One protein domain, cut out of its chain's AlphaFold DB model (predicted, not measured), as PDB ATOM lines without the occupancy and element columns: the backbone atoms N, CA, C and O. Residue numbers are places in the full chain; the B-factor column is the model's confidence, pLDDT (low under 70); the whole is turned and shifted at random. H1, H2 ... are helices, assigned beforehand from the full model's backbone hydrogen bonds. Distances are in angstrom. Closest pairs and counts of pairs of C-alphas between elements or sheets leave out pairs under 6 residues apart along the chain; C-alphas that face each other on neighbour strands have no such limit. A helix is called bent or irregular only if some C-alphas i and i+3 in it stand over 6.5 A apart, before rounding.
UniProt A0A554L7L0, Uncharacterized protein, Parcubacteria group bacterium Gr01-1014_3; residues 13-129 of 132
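What this domain is: This is residues 13 to 129 of the 132 residues of an uncharacterized protein of Parcubacteria group bacterium Gr01-1014_3 (UniProt A0A554L7L0). The longest helix, H4, lies side by side with H3 and H6 in a three-helix bundle, and H1 packs on H3 away from the other two, so that H3 is in the middle. Beyond a kink, H4 leads to H5, which crosses the end of the bundle between H4 and H6, while the short H2 follows H1 at the same end. The printed part has 117 residues with six named helices, in the order H1 to H6, and no named strand; the class is all helix. It is compact, with a radius of gyration of the C-alphas of 15.5 A, and spans 44 by 33 by 21 A.

Where its parts are: H4, residues 70 to 93, is 30.2 A long and begins with C-alpha 70 at (262.796, 295.575, 269.138). It has a kink of 56 degrees near residue 87 and is irregular, with C-alphas 87 and 90 7.1 A apart. H3, residues 41 to 62, measures 31.1 A. H6, residues 109 to 127, measures 25.6 A and ends with C-alpha 127 at (261.150, 284.498, 277.861); it too is irregular, with C-alphas 112 and 115 7.1 A apart. H5 is residues 97 to 107, 15.3 A. H1, residues 13 to 27, is 21.0 A long and begins with C-alpha 13 at (248.776, 288.983, 290.113). H2 is residues 29 to 33, 6.3 A.

How they stand to each other: H3, H4 and H6 form an up and down bundle, each running against the one before it in the chain. H4 touches H3 with residues 72 to 83 alone, closest at the C-alphas of Glu 76 and Ala 54, 4.8 A; this helical hairpin has a shallow tilt of 34 degrees, only just short of steep, opposite ways. Residues 80 to 87 of H4 touch H6 at a shallow tilt of 29 degrees, opposite ways, with the C-alphas of Val 87 and Phe 112 closest at 5.9 A. H3 and H6 touch at a shallow tilt of 7 degrees, the same way; their closest C-alphas, of Gly 51 and Ala 119, are 4.9 A apart. H5 touches residues 90 to 91 of H4, about perpendicular at 84 degrees, with the C-alphas of Gly 97 and Ile 91 closest at 3.9 A. H5 and H6 touch only at the corner, where the closest C-alphas, of Ala 105 and Phe 112, are 5.3 A apart. H1 touches H3 at a shallow tilt of 30 degrees, opposite ways, with the C-alphas of Gly 22 and Gly 45 closest at 3.8 A; it is apart from H4, H5 and H6. H2 and H3 are close but not clearly touching, with the C-alphas of Leu 29 and Pro 42 closest at 5.4 A. Every O i to N i+4 pair is within hydrogen-bond range in H1, H2, H3 and H5, against 18 of 20 in H4 and 11 of 15 in H6.

The domain as a whole: The C-alphas farthest apart, of Leu 65 and Ser 95, are 46.4 A from each other. The printed part has no cut and no long link. Mean pLDDT of the printed part is 81.1; residue 32, residues 35 to 39 and residues 127 to 129 are under 70.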
ATOM      1  N   VAL A  13     248.844 288.732 288.657       78.50
ATOM      2  CA  VAL A  13     248.776 288.983 290.113       78.50
ATOM      3  C   VAL A  13     250.160 288.997 290.761       78.50
ATOM      4  O   VAL A  13     250.506 289.978 291.406       78.50
ATOM      5  N   GLY A  14     250.996 287.984 290.505       76.38
ATOM      6  CA  GLY A  14     252.350 287.927 291.073       76.38
ATOM      7  C   GLY A  14     253.250 289.089 290.638       76.38
ATOM      8  O   GLY A  14     253.979 289.645 291.449       76.38
ATOM      9  N   SER A  15     253.145 289.522 289.378       78.19
ATOM     10  CA  SER A  15     253.873 290.699 288.886       78.19
ATOM     11  C   SER A  15     253.332 291.989 289.496       78.19
ATOM     12  O   SER A  15     254.119 292.863 289.825       78.19
ATOM     13  N   THR A  16     252.018 292.108 289.685       82.12
ATOM     14  CA  THR A  16     251.399 293.277 290.320       82.12
ATOM     15  C   THR A  16     251.787 293.388 291.794       82.12
ATOM     16  O   THR A  16     252.124 294.479 292.236       82.12
ATOM     17  N   ILE A  17     251.805 292.272 292.530       83.75
ATOM     18  CA  ILE A  17     252.262 292.230 293.927       83.75
ATOM     19  C   ILE A  17     253.741 292.614 294.000       83.75
ATOM     20  O   ILE A  17     254.093 293.500 294.769       83.75
ATOM     21  N   ALA A  18     254.595 292.022 293.161       84.62
ATOM     22  CA  ALA A  18     256.021 292.350 293.135       84.62
ATOM     23  C   ALA A  18     256.283 293.825 292.795       84.62
ATOM     24  O   ALA A  18     257.181 294.438 293.363       84.62
ATOM     25  N   LEU A  19     255.482 294.409 291.903       85.56
ATOM     26  CA  LEU A  19     255.580 295.819 291.532       85.56
ATOM     27  C   LEU A  19     255.103 296.722 292.683       85.56
ATOM     28  O   LEU A  19     255.766 297.704 292.991       85.56
ATOM     29  N   ALA A  20     254.016 296.365 293.374       85.00
ATOM     30  CA  ALA A  20     253.547 297.094 294.553       85.00
ATOM     31  C   ALA A  20     254.574 297.055 295.697       85.00
ATOM     32  O   ALA A  20     254.927 298.099 296.239       85.00
ATOM     33  N   VAL A  21     255.114 295.873 296.011       85.44
ATOM     34  CA  VAL A  21     256.189 295.705 297.004       85.44
ATOM     35  C   VAL A  21     257.445 296.469 296.575       85.44
ATOM     36  O   VAL A  21     258.057 297.153 297.392       85.44
ATOM     37  N   GLY A  22     257.794 296.421 295.286       82.31
ATOM     38  CA  GLY A  22     258.921 297.157 294.721       82.31
ATOM     39  C   GLY A  22     258.789 298.671 294.891       82.31
ATOM     40  O   GLY A  22     259.714 299.317 295.381       82.31
ATOM     41  N   ILE A  23     257.620 299.230 294.568       85.31
ATOM     42  CA  ILE A  23     257.322 300.657 294.745       85.31
ATOM     43  C   ILE A  23     257.385 301.053 296.222       85.31
ATOM     44  O   ILE A  23     257.994 302.068 296.543       85.31
ATOM     45  N   LEU A  24     256.808 300.258 297.127       84.50
ATOM     46  CA  LEU A  24     256.885 300.519 298.571       84.50
ATOM     47  C   LEU A  24     258.340 300.518 299.069       84.50
ATOM     48  O   LEU A  24     258.735 301.379 299.860       84.50
ATOM     49  N   GLY A  25     259.160 299.599 298.553       83.00
ATOM     50  CA  GLY A  25     260.599 299.580 298.802       83.00
ATOM     51  C   GLY A  25     261.290 300.861 298.330       83.00
ATOM     52  O   GLY A  25     262.070 301.441 299.077       83.00
ATOM     53  N   ILE A  26     260.952 301.360 297.136       83.81
ATOM     54  CA  ILE A  26     261.500 302.618 296.601       83.81
ATOM     55  C   ILE A  26     261.048 303.825 297.430       83.81
ATOM     56  O   ILE A  26     261.866 304.686 297.729       83.81
ATOM     57  N   ILE A  27     259.781 303.894 297.849       83.94
ATOM     58  CA  ILE A  27     259.272 304.990 298.700       83.94
ATOM     59  C   ILE A  27     260.034 305.048 300.031       83.94
ATOM     60  O   ILE A  27     260.285 306.129 300.563       83.94
ATOM     61  N   SER A  28     260.495 303.897 300.525       79.50
ATOM     62  CA  SER A  28     261.331 303.824 301.728       79.50
ATOM     63  C   SER A  28     262.684 304.540 301.576       79.50
ATOM     64  O   SER A  28     263.337 304.797 302.584       79.50
ATOM     65  N   LEU A  29     263.090 304.934 300.359       74.88
ATOM     66  CA  LEU A  29     264.264 305.780 300.119       74.88
ATOM     67  C   LEU A  29     264.180 307.111 300.872       74.88
ATOM     68  O   LEU A  29     265.194 307.582 301.373       74.88
ATOM     69  N   VAL A  30     262.980 307.680 301.023       74.25
ATOM     70  CA  VAL A  30     262.774 308.921 301.790       74.25
ATOM     71  C   VAL A  30     263.240 308.742 303.241       74.25
ATOM     72  O   VAL A  30     263.896 309.615 303.798       74.25
ATOM     73  N   ASN A  31     262.993 307.571 303.834       71.88
ATOM     74  CA  ASN A  31     263.411 307.263 305.204       71.88
ATOM     75  C   ASN A  31     264.919 306.995 305.324       71.88
ATOM     76  O   ASN A  31     265.494 307.237 306.382       71.88
ATOM     77  N   VAL A  32     265.564 306.526 304.250       68.69
ATOM     78  CA  VAL A  32     267.028 306.375 304.190       68.69
ATOM     79  C   VAL A  32     267.706 307.742 304.116       68.69
ATOM     80  O   VAL A  32     268.670 307.980 304.838       68.69
ATOM     81  N   VAL A  33     267.177 308.665 303.306       71.25
ATOM     82  CA  VAL A  33     267.700 310.042 303.204       71.25
ATOM     83  C   VAL A  33     267.554 310.795 304.530       71.25
ATOM     84  O   VAL A  33     268.427 311.579 304.888       71.25
ATOM     85  N   ASN A  34     266.506 310.497 305.300       77.06
ATOM     86  CA  ASN A  34     266.293 311.062 306.634       77.06
ATOM     87  C   ASN A  34     267.112 310.372 307.747       77.06
ATOM     88  O   ASN A  34     266.965 310.723 308.915       77.06
ATOM     89  N   GLY A  35     267.965 309.395 307.414       66.62
ATOM     90  CA  GLY A  35     268.847 308.711 308.367       66.62
ATOM     91  C   GLY A  35     268.155 307.694 309.283       66.62
ATOM     92  O   GLY A  35     268.796 307.139 310.172       66.62
ATOM     93  N   SER A  36     266.867 307.413 309.070       62.03
ATOM     94  CA  SER A  36     266.054 306.602 309.985       62.03
ATOM     95  C   SER A  36     266.179 305.089 309.772       62.03
ATOM     96  O   SER A  36     265.680 304.329 310.596       62.03
ATOM     97  N   TYR A  37     266.809 304.628 308.681       57.72
ATOM     98  CA  TYR A  37     266.922 303.198 308.357       57.72
ATOM     99  C   TYR A  37     268.275 302.826 307.717       57.72
ATOM    100  O   TYR A  37     268.544 303.244 306.589       57.72
ATOM    101  N   PRO A  38     269.094 301.969 308.360       60.25
ATOM    102  CA  PRO A  38     270.345 301.461 307.795       60.25
ATOM    103  C   PRO A  38     270.099 300.198 306.947       60.25
ATOM    104  O   PRO A  38     270.615 299.127 307.254       60.25
ATOM    105  N   GLY A  39     269.260 300.289 305.908       67.88
ATOM    106  CA  GLY A  39     268.833 299.122 305.125       67.88
ATOM    107  C   GLY A  39     268.922 299.305 303.610       67.88
ATOM    108  O   GLY A  39     268.617 300.366 303.073       67.88
ATOM    109  N   ASN A  40     269.249 298.220 302.900       73.25
ATOM    110  CA  ASN A  40     269.289 298.152 301.432       73.25
ATOM    111  C   ASN A  40     267.893 298.017 300.773       73.25
ATOM    112  O   ASN A  40     267.775 297.711 299.585       73.25
ATOM    113  N   THR A  41     266.816 298.264 301.524       79.31
ATOM    114  CA  THR A  41     265.412 298.137 301.095       79.31
ATOM    115  C   THR A  41     265.073 298.891 299.799       79.31
ATOM    116  O   THR A  41     264.392 298.307 298.950       79.31
ATOM    117  N   PRO A  42     265.565 300.126 299.558       82.12
ATOM    118  CA  PRO A  42     265.283 300.832 298.306       82.12
ATOM    119  C   PRO A  42     265.862 300.132 297.076       82.12
ATOM    120  O   PRO A  42     265.231 300.094 296.021       82.12
ATOM    121  N   ILE A  43     267.043 299.531 297.226       82.31
ATOM    122  CA  ILE A  43     267.745 298.820 296.154       82.31
ATOM    123  C   ILE A  43     266.979 297.545 295.797       82.31
ATOM    124  O   ILE A  43     266.727 297.284 294.619       82.31
ATOM    125  N   ILE A  44     266.532 296.793 296.810       84.00
ATOM    126  CA  ILE A  44     265.647 295.635 296.618       84.00
ATOM    127  C   ILE A  44     264.382 296.062 295.867       84.00
ATOM    128  O   ILE A  44     263.990 295.410 294.897       84.00
ATOM    129  N   GLY A  45     263.775 297.182 296.272       83.88
ATOM    130  CA  GLY A  45     262.589 297.731 295.620       83.88
ATOM    131  C   GLY A  45     262.815 298.050 294.140       83.88
ATOM    132  O   GLY A  45     261.981 297.722 293.289       83.88
ATOM    133  N   PHE A  46     263.980 298.610 293.809       85.94
ATOM    134  CA  PHE A  46     264.364 298.924 292.435       85.94
ATOM    135  C   PHE A  46     264.535 297.660 291.581       85.94
ATOM    136  O   PHE A  46     263.955 297.560 290.497       85.94
ATOM    137  N   ILE A  47     265.256 296.656 292.093       86.38
ATOM    138  CA  ILE A  47     265.468 295.369 291.410       86.38
ATOM    139  C   ILE A  47     264.135 294.642 291.200       86.38
ATOM    140  O   ILE A  47     263.862 294.162 290.099       86.38
ATOM    141  N   MET A  48     263.274 294.596 292.223       85.50
ATOM    142  CA  MET A  48     261.943 293.990 292.122       85.50
ATOM    143  C   MET A  48     261.075 294.692 291.079       85.50
ATOM    144  O   MET A  48     260.407 294.032 290.280       85.50
ATOM    145  N   THR A  49     261.112 296.023 291.041       87.12
ATOM    146  CA  THR A  49     260.361 296.805 290.057       87.12
ATOM    147  C   THR A  49     260.854 296.491 288.644       87.12
ATOM    148  O   THR A  49     260.055 296.063 287.812       87.12
ATOM    149  N   LEU A  50     262.161 296.581 288.385       86.12
ATOM    150  CA  LEU A  50     262.748 296.272 287.075       86.12
ATOM    151  C   LEU A  50     262.477 294.827 286.631       86.12
ATOM    152  O   LEU A  50     262.012 294.600 285.511       86.12
ATOM    153  N   GLY A  51     262.692 293.856 287.521       83.50
ATOM    154  CA  GLY A  51     262.426 292.442 287.257       83.50
ATOM    155  C   GLY A  51     260.949 292.174 286.960       83.50
ATOM    156  O   GLY A  51     260.616 291.479 285.997       83.50
ATOM    157  N   SER A  52     260.042 292.787 287.728       84.94
ATOM    158  CA  SER A  52     258.598 292.645 287.519       84.94
ATOM    159  C   SER A  52     258.129 293.277 286.204       84.94
ATOM    160  O   SER A  52     257.272 292.700 285.529       84.94
ATOM    161  N   LEU A  53     258.706 294.415 285.792       84.06
ATOM    162  CA  LEU A  53     258.420 295.051 284.503       84.06
ATOM    163  C   LEU A  53     258.924 294.196 283.340       84.06
ATOM    164  O   LEU A  53     258.167 293.962 282.391       84.06
ATOM    165  N   ALA A  54     260.158 293.691 283.425       83.31
ATOM    166  CA  ALA A  54     260.740 292.817 282.409       83.31
ATOM    167  C   ALA A  54     259.904 291.537 282.235       83.31
ATOM    168  O   ALA A  54     259.507 291.196 281.117       83.31
ATOM    169  N   TYR A  55     259.528 290.892 283.345       83.75
ATOM    170  CA  TYR A  55     258.605 289.754 283.366       83.75
ATOM    171  C   TYR A  55     257.265 290.093 282.709       83.75
ATOM    172  O   TYR A  55     256.768 289.351 281.857       83.75
ATOM    173  N   ARG A  56     256.652 291.220 283.091       81.81
ATOM    174  CA  ARG A  56     255.329 291.620 282.597       81.81
ATOM    175  C   ARG A  56     255.360 291.902 281.100       81.81
ATOM    176  O   ARG A  56     254.427 291.513 280.397       81.81
ATOM    177  N   SER A  57     256.424 292.537 280.611       81.19
ATOM    178  CA  SER A  57     256.646 292.766 279.183       81.19
ATOM    179  C   SER A  57     256.782 291.443 278.428       81.19
ATOM    180  O   SER A  57     256.020 291.201 277.487       81.19
ATOM    181  N   ALA A  58     257.649 290.539 278.895       79.25
ATOM    182  CA  ALA A  58     257.855 289.235 278.269       79.25
ATOM    183  C   ALA A  58     256.564 288.398 278.251       79.25
ATOM    184  O   ALA A  58     256.192 287.828 277.221       79.25
ATOM    185  N   LYS A  59     255.809 288.396 279.355       80.19
ATOM    186  CA  LYS A  59     254.530 287.685 279.465       80.19
ATOM    187  C   LYS A  59     253.459 288.256 278.536       80.19
ATOM    188  O   LYS A  59     252.740 287.487 277.904       80.19
ATOM    189  N   LYS A  60     253.367 289.585 278.397       80.94
ATOM    190  CA  LYS A  60     252.439 290.230 277.449       80.94
ATOM    191  C   LYS A  60     252.742 289.850 275.997       80.94
ATOM    192  O   LYS A  60     251.801 289.612 275.247       80.94
ATOM    193  N   ARG A  61     254.024 289.740 275.620       77.25
ATOM    194  CA  ARG A  61     254.433 289.258 274.286       77.25
ATOM    195  C   ARG A  61     254.047 287.796 274.082       77.25
ATOM    196  O   ARG A  61     253.489 287.451 273.048       77.25
ATOM    197  N   ARG A  62     254.290 286.948 275.086       76.25
ATOM    198  CA  ARG A  62     253.943 285.521 275.033       76.25
ATOM    199  C   ARG A  62     252.441 285.279 274.874       76.25
ATOM    200  O   ARG A  62     252.051 284.332 274.208       76.25
ATOM    201  N   LEU A  63     251.608 286.123 275.475       78.88
ATOM    202  CA  LEU A  63     250.149 286.028 275.377       78.88
ATOM    203  C   LEU A  63     249.575 286.644 274.087       78.88
ATOM    204  O   LEU A  63     248.360 286.706 273.953       78.88
ATOM    205  N   GLY A  64     250.415 287.148 273.173       76.44
ATOM    206  CA  GLY A  64     249.961 287.798 271.936       76.44
ATOM    207  C   GLY A  64     249.234 289.130 272.150       76.44
ATOM    208  O   GLY A  64     248.720 289.705 271.199       76.44
ATOM    209  N   LEU A  65     249.211 289.652 273.383       76.94
ATOM    210  CA  LEU A  65     248.503 290.890 273.734       76.94
ATOM    211  C   LEU A  65     249.191 292.136 273.172       76.94
ATOM    212  O   LEU A  65     248.570 293.190 273.064       76.94
ATOM    213  N   VAL A  66     250.491 292.047 272.882       77.00
ATOM    214  CA  VAL A  66     251.265 293.146 272.302       77.00
ATOM    215  C   VAL A  66     252.297 292.601 271.322       77.00
ATOM    216  O   VAL A  66     252.958 291.603 271.612       77.00
ATOM    217  N   GLN A  67     252.474 293.291 270.193       73.19
ATOM    218  CA  GLN A  67     253.494 292.955 269.202       73.19
ATOM    219  C   GLN A  67     254.907 293.007 269.797       73.19
ATOM    220  O   GLN A  67     255.233 293.850 270.643       73.19
ATOM    221  N   SER A  68     255.774 292.097 269.346       73.31
ATOM    222  CA  SER A  68     257.173 292.105 269.757       73.31
ATOM    223  C   SER A  68     257.942 293.175 268.988       73.31
ATOM    224  O   SER A  68     258.426 292.921 267.889       73.31
ATOM    225  N   THR A  69     258.076 294.363 269.569       79.69
ATOM    226  CA  THR A  69     258.944 295.405 269.016       79.69
ATOM    227  C   THR A  69     260.383 295.243 269.523       79.69
ATOM    228  O   THR A  69     260.590 294.805 270.664       79.69
ATOM    229  N   PRO A  70     261.396 295.600 268.712       75.62
ATOM    230  CA  PRO A  70     262.796 295.575 269.138       75.62
ATOM    231  C   PRO A  70     263.036 296.487 270.348       75.62
ATOM    232  O   PRO A  70     263.709 296.073 271.286       75.62
ATOM    233  N   LEU A  71     262.381 297.652 270.405       74.56
ATOM    234  CA  LEU A  71     262.479 298.588 271.530       74.56
ATOM    235  C   LEU A  71     262.091 297.948 272.878       74.56
ATOM    236  O   LEU A  71     262.765 298.154 273.882       74.56
ATOM    237  N   ARG A  72     261.044 297.111 272.906       76.56
ATOM    238  CA  ARG A  72     260.639 296.397 274.130       76.56
ATOM    239  C   ARG A  72     261.628 295.316 274.536       76.56
ATOM    240  O   ARG A  72     261.880 295.153 275.724       76.56
ATOM    241  N   ARG A  73     262.194 294.585 273.570       77.12
ATOM    242  CA  ARG A  73     263.243 293.597 273.867       77.12
ATOM    243  C   ARG A  73     264.490 294.272 274.421       77.12
ATOM    244  O   ARG A  73     265.044 293.770 275.387       77.12
ATOM    245  N   ILE A  74     264.883 295.412 273.856       83.56
ATOM    246  CA  ILE A  74     266.003 296.207 274.364       83.56
ATOM    247  C   ILE A  74     265.714 296.654 275.800       83.56
ATOM    248  O   ILE A  74     266.551 296.442 276.664       83.56
ATOM    249  N   GLY A  75     264.517 297.175 276.088       82.69
ATOM    250  CA  GLY A  75     264.135 297.564 277.452       82.69
ATOM    251  C   GLY A  75     264.164 296.406 278.458       82.69
ATOM    252  O   GLY A  75     264.656 296.570 279.570       82.69
ATOM    253  N   GLU A  76     263.691 295.219 278.067       83.12
ATOM    254  CA  GLU A  76     263.795 294.014 278.898       83.12
ATOM    255  C   GLU A  76     265.256 293.619 279.152       83.12
ATOM    256  O   GLU A  76     265.626 293.357 280.293       83.12
ATOM    257  N   ILE A  77     266.087 293.606 278.106       84.25
ATOM    258  CA  ILE A  77     267.508 293.260 278.210       84.25
ATOM    259  C   ILE A  77     268.235 294.268 279.095       84.25
ATOM    260  O   ILE A  77     268.951 293.850 279.994       84.25
ATOM    261  N   LEU A  78     268.016 295.570 278.900       87.06
ATOM    262  CA  LEU A  78     268.609 296.620 279.729       87.06
ATOM    263  C   LEU A  78     268.222 296.458 281.202       87.06
ATOM    264  O   LEU A  78     269.091 296.536 282.064       87.06
ATOM    265  N   ALA A  79     266.951 296.168 281.498       86.25
ATOM    266  CA  ALA A  79     266.503 295.937 282.869       86.25
ATOM    267  C   ALA A  79     267.228 294.748 283.521       86.25
ATOM    268  O   ALA A  79     267.667 294.851 284.663       86.25
ATOM    269  N   LEU A  80     267.403 293.639 282.797       86.62
ATOM    270  CA  LEU A  80     268.157 292.485 283.300       86.62
ATOM    271  C   LEU A  80     269.649 292.784 283.429       86.62
ATOM    272  O   LEU A  80     270.272 292.360 284.396       86.62
ATOM    273  N   LEU A  81     270.214 293.531 282.483       88.81
ATOM    274  CA  LEU A  81     271.628 293.891 282.469       88.81
ATOM    275  C   LEU A  81     271.967 294.775 283.672       88.81
ATOM    276  O   LEU A  81     272.983 294.542 284.312       88.81
ATOM    277  N   VAL A  82     271.075 295.694 284.059       88.62
ATOM    278  CA  VAL A  82     271.204 296.471 285.303       88.62
ATOM    279  C   VAL A  82     271.198 295.563 286.538       88.62
ATOM    280  O   VAL A  82     272.023 295.754 287.428       88.62
ATOM    281  N   ILE A  83     270.321 294.553 286.598       86.56
ATOM    282  CA  ILE A  83     270.271 293.603 287.728       86.56
ATOM    283  C   ILE A  83     271.565 292.782 287.807       86.56
ATOM    284  O   ILE A  83     272.149 292.648 288.880       86.56
ATOM    285  N   VAL A  84     272.035 292.258 286.673       86.94
ATOM    286  CA  VAL A  84     273.279 291.480 286.600       86.94
ATOM    287  C   VAL A  84     274.477 292.352 286.959       86.94
ATOM    288  O   VAL A  84     275.295 291.959 287.786       86.94
ATOM    289  N   TRP A  85     274.561 293.555 286.397       87.56
ATOM    290  CA  TRP A  85     275.621 294.507 286.703       87.56
ATOM    291  C   TRP A  85     275.639 294.889 288.181       87.56
ATOM    292  O   TRP A  85     276.705 294.973 288.776       87.56
ATOM    293  N   TRP A  86     274.478 295.071 288.808       84.69
ATOM    294  CA  TRP A  86     274.411 295.366 290.236       84.69
ATOM    295  C   TRP A  86     275.007 294.240 291.096       84.69
ATOM    296  O   TRP A  86     275.760 294.503 292.032       84.69
ATOM    297  N   VAL A  87     274.699 292.983 290.766       84.81
ATOM    298  CA  VAL A  87     275.173 291.817 291.529       84.81
ATOM    299  C   VAL A  87     276.648 291.523 291.266       84.81
ATOM    300  O   VAL A  87     277.398 291.286 292.209       84.81
ATOM    301  N   PHE A  88     277.069 291.535 290.001       85.06
ATOM    302  CA  PHE A  88     278.402 291.090 289.582       85.06
ATOM    303  C   PHE A  88     279.403 292.234 289.387       85.06
ATOM    304  O   PHE A  88     280.607 291.997 289.382       85.06
ATOM    305  N   GLY A  89     278.942 293.478 289.273       84.94
ATOM    306  CA  GLY A  89     279.789 294.660 289.098       84.94
ATOM    307  C   GLY A  89     280.880 294.798 290.162       84.94
ATOM    308  O   GLY A  89     282.032 295.011 289.788       84.94
ATOM    309  N   PRO A  90     280.591 294.596 291.465       82.62
ATOM    310  CA  PRO A  90     281.624 294.635 292.497       82.62
ATOM    311  C   PRO A  90     282.745 293.616 292.275       82.62
ATOM    312  O   PRO A  90     283.885 293.929 292.584       82.62
ATOM    313  N   ILE A  91     282.437 292.439 291.714       85.75
ATOM    314  CA  ILE A  91     283.414 291.373 291.442       85.75
ATOM    315  C   ILE A  91     284.381 291.792 290.330       85.75
ATOM    316  O   ILE A  91     285.561 291.472 290.395       85.75
ATOM    317  N   VAL A  92     283.883 292.504 289.316       86.06
ATOM    318  CA  VAL A  92     284.656 292.871 288.119       86.06
ATOM    319  C   VAL A  92     285.444 294.168 288.311       86.06
ATOM    320  O   VAL A  92     286.536 294.309 287.773       86.06
ATOM    321  N   LEU A  93     284.889 295.132 289.048       86.94
ATOM    322  CA  LEU A  93     285.425 296.497 289.119       86.94
ATOM    323  C   LEU A  93     286.411 296.730 290.266       86.94
ATOM    324  O   LEU A  93     287.069 297.767 290.294       86.94
ATOM    325  N   VAL A  94     286.484 295.815 291.232       87.31
ATOM    326  CA  VAL A  94     287.291 295.984 292.445       87.31
ATOM    327  C   VAL A  94     288.281 294.830 292.553       87.31
ATOM    328  O   VAL A  94     287.892 293.677 292.390       87.31
ATOM    329  N   SER A  95     289.545 295.132 292.866       85.19
ATOM    330  CA  SER A  95     290.620 294.137 293.031       85.19
ATOM    331  C   SER A  95     290.249 293.021 294.015       85.19
ATOM    332  O   SER A  95     290.452 291.850 293.718       85.19
ATOM    333  N   ASP A  96     289.602 293.376 295.130       86.81
ATOM    334  CA  ASP A  96     289.078 292.443 296.144       86.81
ATOM    335  C   ASP A  96     287.562 292.227 296.017       86.81
ATOM    336  O   ASP A  96     286.848 291.931 296.983       86.81
ATOM    337  N   GLY A  97     287.043 292.405 294.804       83.12
ATOM    338  CA  GLY A  97     285.621 292.406 294.496       83.12
ATOM    339  C   GLY A  97     284.893 291.143 294.935       83.12
ATOM    340  O   GLY A  97     283.765 291.212 295.423       83.12
ATOM    341  N   MET A  98     285.558 289.991 294.836       85.12
ATOM    342  CA  MET A  98     284.997 288.708 295.260       85.12
ATOM    343  C   MET A  98     284.815 288.621 296.784       85.12
ATOM    344  O   MET A  98     283.786 288.135 297.247       85.12
ATOM    345  N   TYR A  99     285.756 289.151 297.572       86.69
ATOM    346  CA  TYR A  99     285.644 289.196 299.035       86.69
ATOM    347  C   TYR A  99     284.570 290.195 299.491       86.69
ATOM    348  O   TYR A  99     283.743 289.907 300.363       86.69
ATOM    349  N   LEU A 100     284.524 291.367 298.852       83.50
ATOM    350  CA  LEU A 100     283.473 292.364 299.065       83.50
ATOM    351  C   LEU A 100     282.087 291.820 298.717       83.50
ATOM    352  O   LEU A 100     281.128 292.057 299.449       83.50
ATOM    353  N   TRP A 101     281.973 291.069 297.627       85.81
ATOM    354  CA  TRP A 101     280.726 290.418 297.256       85.81
ATOM    355  C   TRP A 101     280.333 289.344 298.275       85.81
ATOM    356  O   TRP A 101     279.209 289.370 298.769       85.81
ATOM    357  N   ALA A 102     281.259 288.459 298.659       83.88
ATOM    358  CA  ALA A 102     280.987 287.390 299.618       83.88
ATOM    359  C   ALA A 102     280.542 287.946 300.980       83.88
ATOM    360  O   ALA A 102     279.530 287.519 301.533       83.88
ATOM    361  N   SER A 103     281.237 288.965 301.489       85.19
ATOM    362  CA  SER A 103     280.874 289.619 302.753       85.19
ATOM    363  C   SER A 103     279.503 290.305 302.697       85.19
ATOM    364  O   SER A 103     278.756 290.258 303.675       85.19
ATOM    365  N   ARG A 104     279.126 290.897 301.557       83.19
ATOM    366  CA  ARG A 104     277.787 291.472 301.341       83.19
ATOM    367  C   ARG A 104     276.707 290.404 301.195       83.19
ATOM    368  O   ARG A 104     275.632 290.576 301.753       83.19
ATOM    369  N   ALA A 105     276.987 289.306 300.499       83.69
ATOM    370  CA  ALA A 105     276.046 288.204 300.313       83.69
ATOM    371  C   ALA A 105     275.720 287.485 301.630       83.69
ATOM    372  O   ALA A 105     274.586 287.062 301.826       83.69
ATOM    373  N   VAL A 106     276.685 287.393 302.552       86.31
ATOM    374  CA  VAL A 106     276.460 286.837 303.895       86.31
ATOM    375  C   VAL A 106     275.641 287.790 304.766       86.31
ATOM    376  O   VAL A 106     274.758 287.342 305.491       86.31
ATOM    377  N   LYS A 107     275.914 289.099 304.694       85.38
ATOM    378  CA  LYS A 107     275.196 290.108 305.488       85.38
ATOM    379  C   LYS A 107     273.766 290.339 304.990       85.38
ATOM    380  O   LYS A 107     272.857 290.408 305.802       85.38
ATOM    381  N   ASP A 108     273.579 290.404 303.671       83.44
ATOM    382  CA  ASP A 108     272.304 290.701 303.011       83.44
ATOM    383  C   ASP A 108     272.014 289.709 301.862       83.44
ATOM    384  O   ASP A 108     272.015 290.079 300.676       83.44
ATOM    385  N   PRO A 109     271.710 288.435 302.172       84.88
ATOM    386  CA  PRO A 109     271.472 287.404 301.156       84.88
ATOM    387  C   PRO A 109     270.246 287.698 300.280       84.88
ATOM    388  O   PRO A 109     270.175 287.265 299.128       84.88
ATOM    389  N   LEU A 110     269.284 288.467 300.797       84.38
ATOM    390  CA  LEU A 110     268.103 288.896 300.048       84.38
ATOM    391  C   LEU A 110     268.477 289.788 298.860       84.38
ATOM    392  O   LEU A 110     268.064 289.510 297.733       84.38
ATOM    393  N   THR A 111     269.280 290.826 299.100       83.69
ATOM    394  CA  THR A 111     269.641 291.837 298.095       83.69
ATOM    395  C   THR A 111     270.605 291.290 297.050       83.69
ATOM    396  O   THR A 111     270.456 291.587 295.866       83.69
ATOM    397  N   PHE A 112     271.588 290.494 297.479       84.88
ATOM    398  CA  PHE A 112     272.676 290.032 296.609       84.88
ATOM    399  C   PHE A 112     272.472 288.616 296.054       84.88
ATOM    400  O   PHE A 112     273.178 288.233 295.124       84.88
ATOM    401  N   GLY A 113     271.506 287.855 296.576       84.19
ATOM    402  CA  GLY A 113     271.227 286.483 296.149       84.19
ATOM    403  C   GLY A 113     269.781 286.280 295.712       84.19
ATOM    404  O   GLY A 113     269.498 286.146 294.522       84.19
ATOM    405  N   ILE A 114     268.854 286.262 296.672       86.88
ATOM    406  CA  ILE A 114     267.483 285.770 296.455       86.88
ATOM    407  C   ILE A 114     266.725 286.617 295.429       86.88
ATOM    408  O   ILE A 114     266.163 286.069 294.482       86.88
ATOM    409  N   VAL A 115     266.701 287.945 295.591       86.06
ATOM    410  CA  VAL A 115     265.905 288.830 294.724       86.06
ATOM    411  C   VAL A 115     266.429 288.858 293.279       86.06
ATOM    412  O   VAL A 115     265.614 288.689 292.365       86.06
ATOM    413  N   PRO A 116     267.743 289.009 293.019       85.50
ATOM    414  CA  PRO A 116     268.272 288.943 291.660       85.50
ATOM    415  C   PRO A 116     268.054 287.586 290.987       85.50
ATOM    416  O   PRO A 116     267.610 287.545 289.838       85.50
ATOM    417  N   VAL A 117     268.307 286.478 291.699       87.50
ATOM    418  CA  VAL A 117     268.077 285.123 291.169       87.50
ATOM    419  C   VAL A 117     266.603 284.943 290.830       87.50
ATOM    420  O   VAL A 117     266.278 284.537 289.718       87.50
ATOM    421  N   TRP A 118     265.701 285.335 291.731       87.69
ATOM    422  CA  TRP A 118     264.263 285.271 291.493       87.69
ATOM    423  C   TRP A 118     263.835 286.079 290.260       87.69
ATOM    424  O   TRP A 118     263.088 285.568 289.423       87.69
ATOM    425  N   ALA A 119     264.337 287.308 290.099       84.19
ATOM    426  CA  ALA A 119     264.031 288.155 288.946       84.19
ATOM    427  C   ALA A 119     264.511 287.530 287.622       84.19
ATOM    428  O   ALA A 119     263.764 287.508 286.636       84.19
ATOM    429  N   LEU A 120     265.726 286.973 287.607       85.31
ATOM    430  CA  LEU A 120     266.295 286.289 286.444       85.31
ATOM    431  C   LEU A 120     265.512 285.018 286.103       85.31
ATOM    432  O   LEU A 120     265.104 284.837 284.956       85.31
ATOM    433  N   THR A 121     265.234 284.162 287.090       84.44
ATOM    434  CA  THR A 121     264.450 282.935 286.900       84.44
ATOM    435  C   THR A 121     263.050 283.249 286.380       84.44
ATOM    436  O   THR A 121     262.587 282.611 285.433       84.44
ATOM    437  N   ALA A 122     262.385 284.266 286.934       82.50
ATOM    438  CA  ALA A 122     261.062 284.687 286.489       82.50
ATOM    439  C   ALA A 122     261.069 285.126 285.014       82.50
ATOM    440  O   ALA A 122     260.146 284.786 284.266       82.50
ATOM    441  N   TYR A 123     262.114 285.836 284.575       81.94
ATOM    442  CA  TYR A 123     262.279 286.188 283.168       81.94
ATOM    443  C   TYR A 123     262.546 284.959 282.297       81.94
ATOM    444  O   TYR A 123     261.852 284.766 281.302       81.94
ATOM    445  N   ILE A 124     263.499 284.103 282.672       82.81
ATOM    446  CA  ILE A 124     263.893 282.925 281.884       82.81
ATOM    447  C   ILE A 124     262.712 281.966 281.694       82.81
ATOM    448  O   ILE A 124     262.464 281.521 280.574       82.81
ATOM    449  N   LEU A 125     261.920 281.704 282.736       81.62
ATOM    450  CA  LEU A 125     260.759 280.804 282.653       81.62
ATOM    451  C   LEU A 125     259.697 281.264 281.640       81.62
ATOM    452  O   LEU A 125     258.933 280.453 281.115       81.62
ATOM    453  N   ILE A 126     259.629 282.562 281.343       77.44
ATOM    454  CA  ILE A 126     258.641 283.126 280.414       77.44
ATOM    455  C   ILE A 126     259.227 283.525 279.071       77.44
ATOM    456  O   ILE A 126     258.569 283.301 278.057       77.44
ATOM    457  N   GLY A 127     260.426 284.098 279.060       65.94
ATOM    458  CA  GLY A 127     261.150 284.498 277.861       65.94
ATOM    459  C   GLY A 127     261.847 283.333 277.156       65.94
ATOM    460  O   GLY A 127     261.938 283.343 275.932       65.94
ATOM    461  N   GLY A 128     262.289 282.316 277.905       60.44
ATOM    462  CA  GLY A 128     263.010 281.142 277.397       60.44
ATOM    463  C   GLY A 128     262.122 280.105 276.705       60.44
ATOM    464  O   GLY A 128     262.583 279.403 275.810       60.44
ATOM    465  N   PHE A 129     260.826 280.059 277.020       52.34
ATOM    466  CA  PHE A 129     259.860 279.221 276.300       52.34
ATOM    467  C   PHE A 129     259.455 279.867 274.961       52.34
ATOM    468  O   PHE A 129     258.315 280.291 274.763       52.34
TER     469      PHE A 129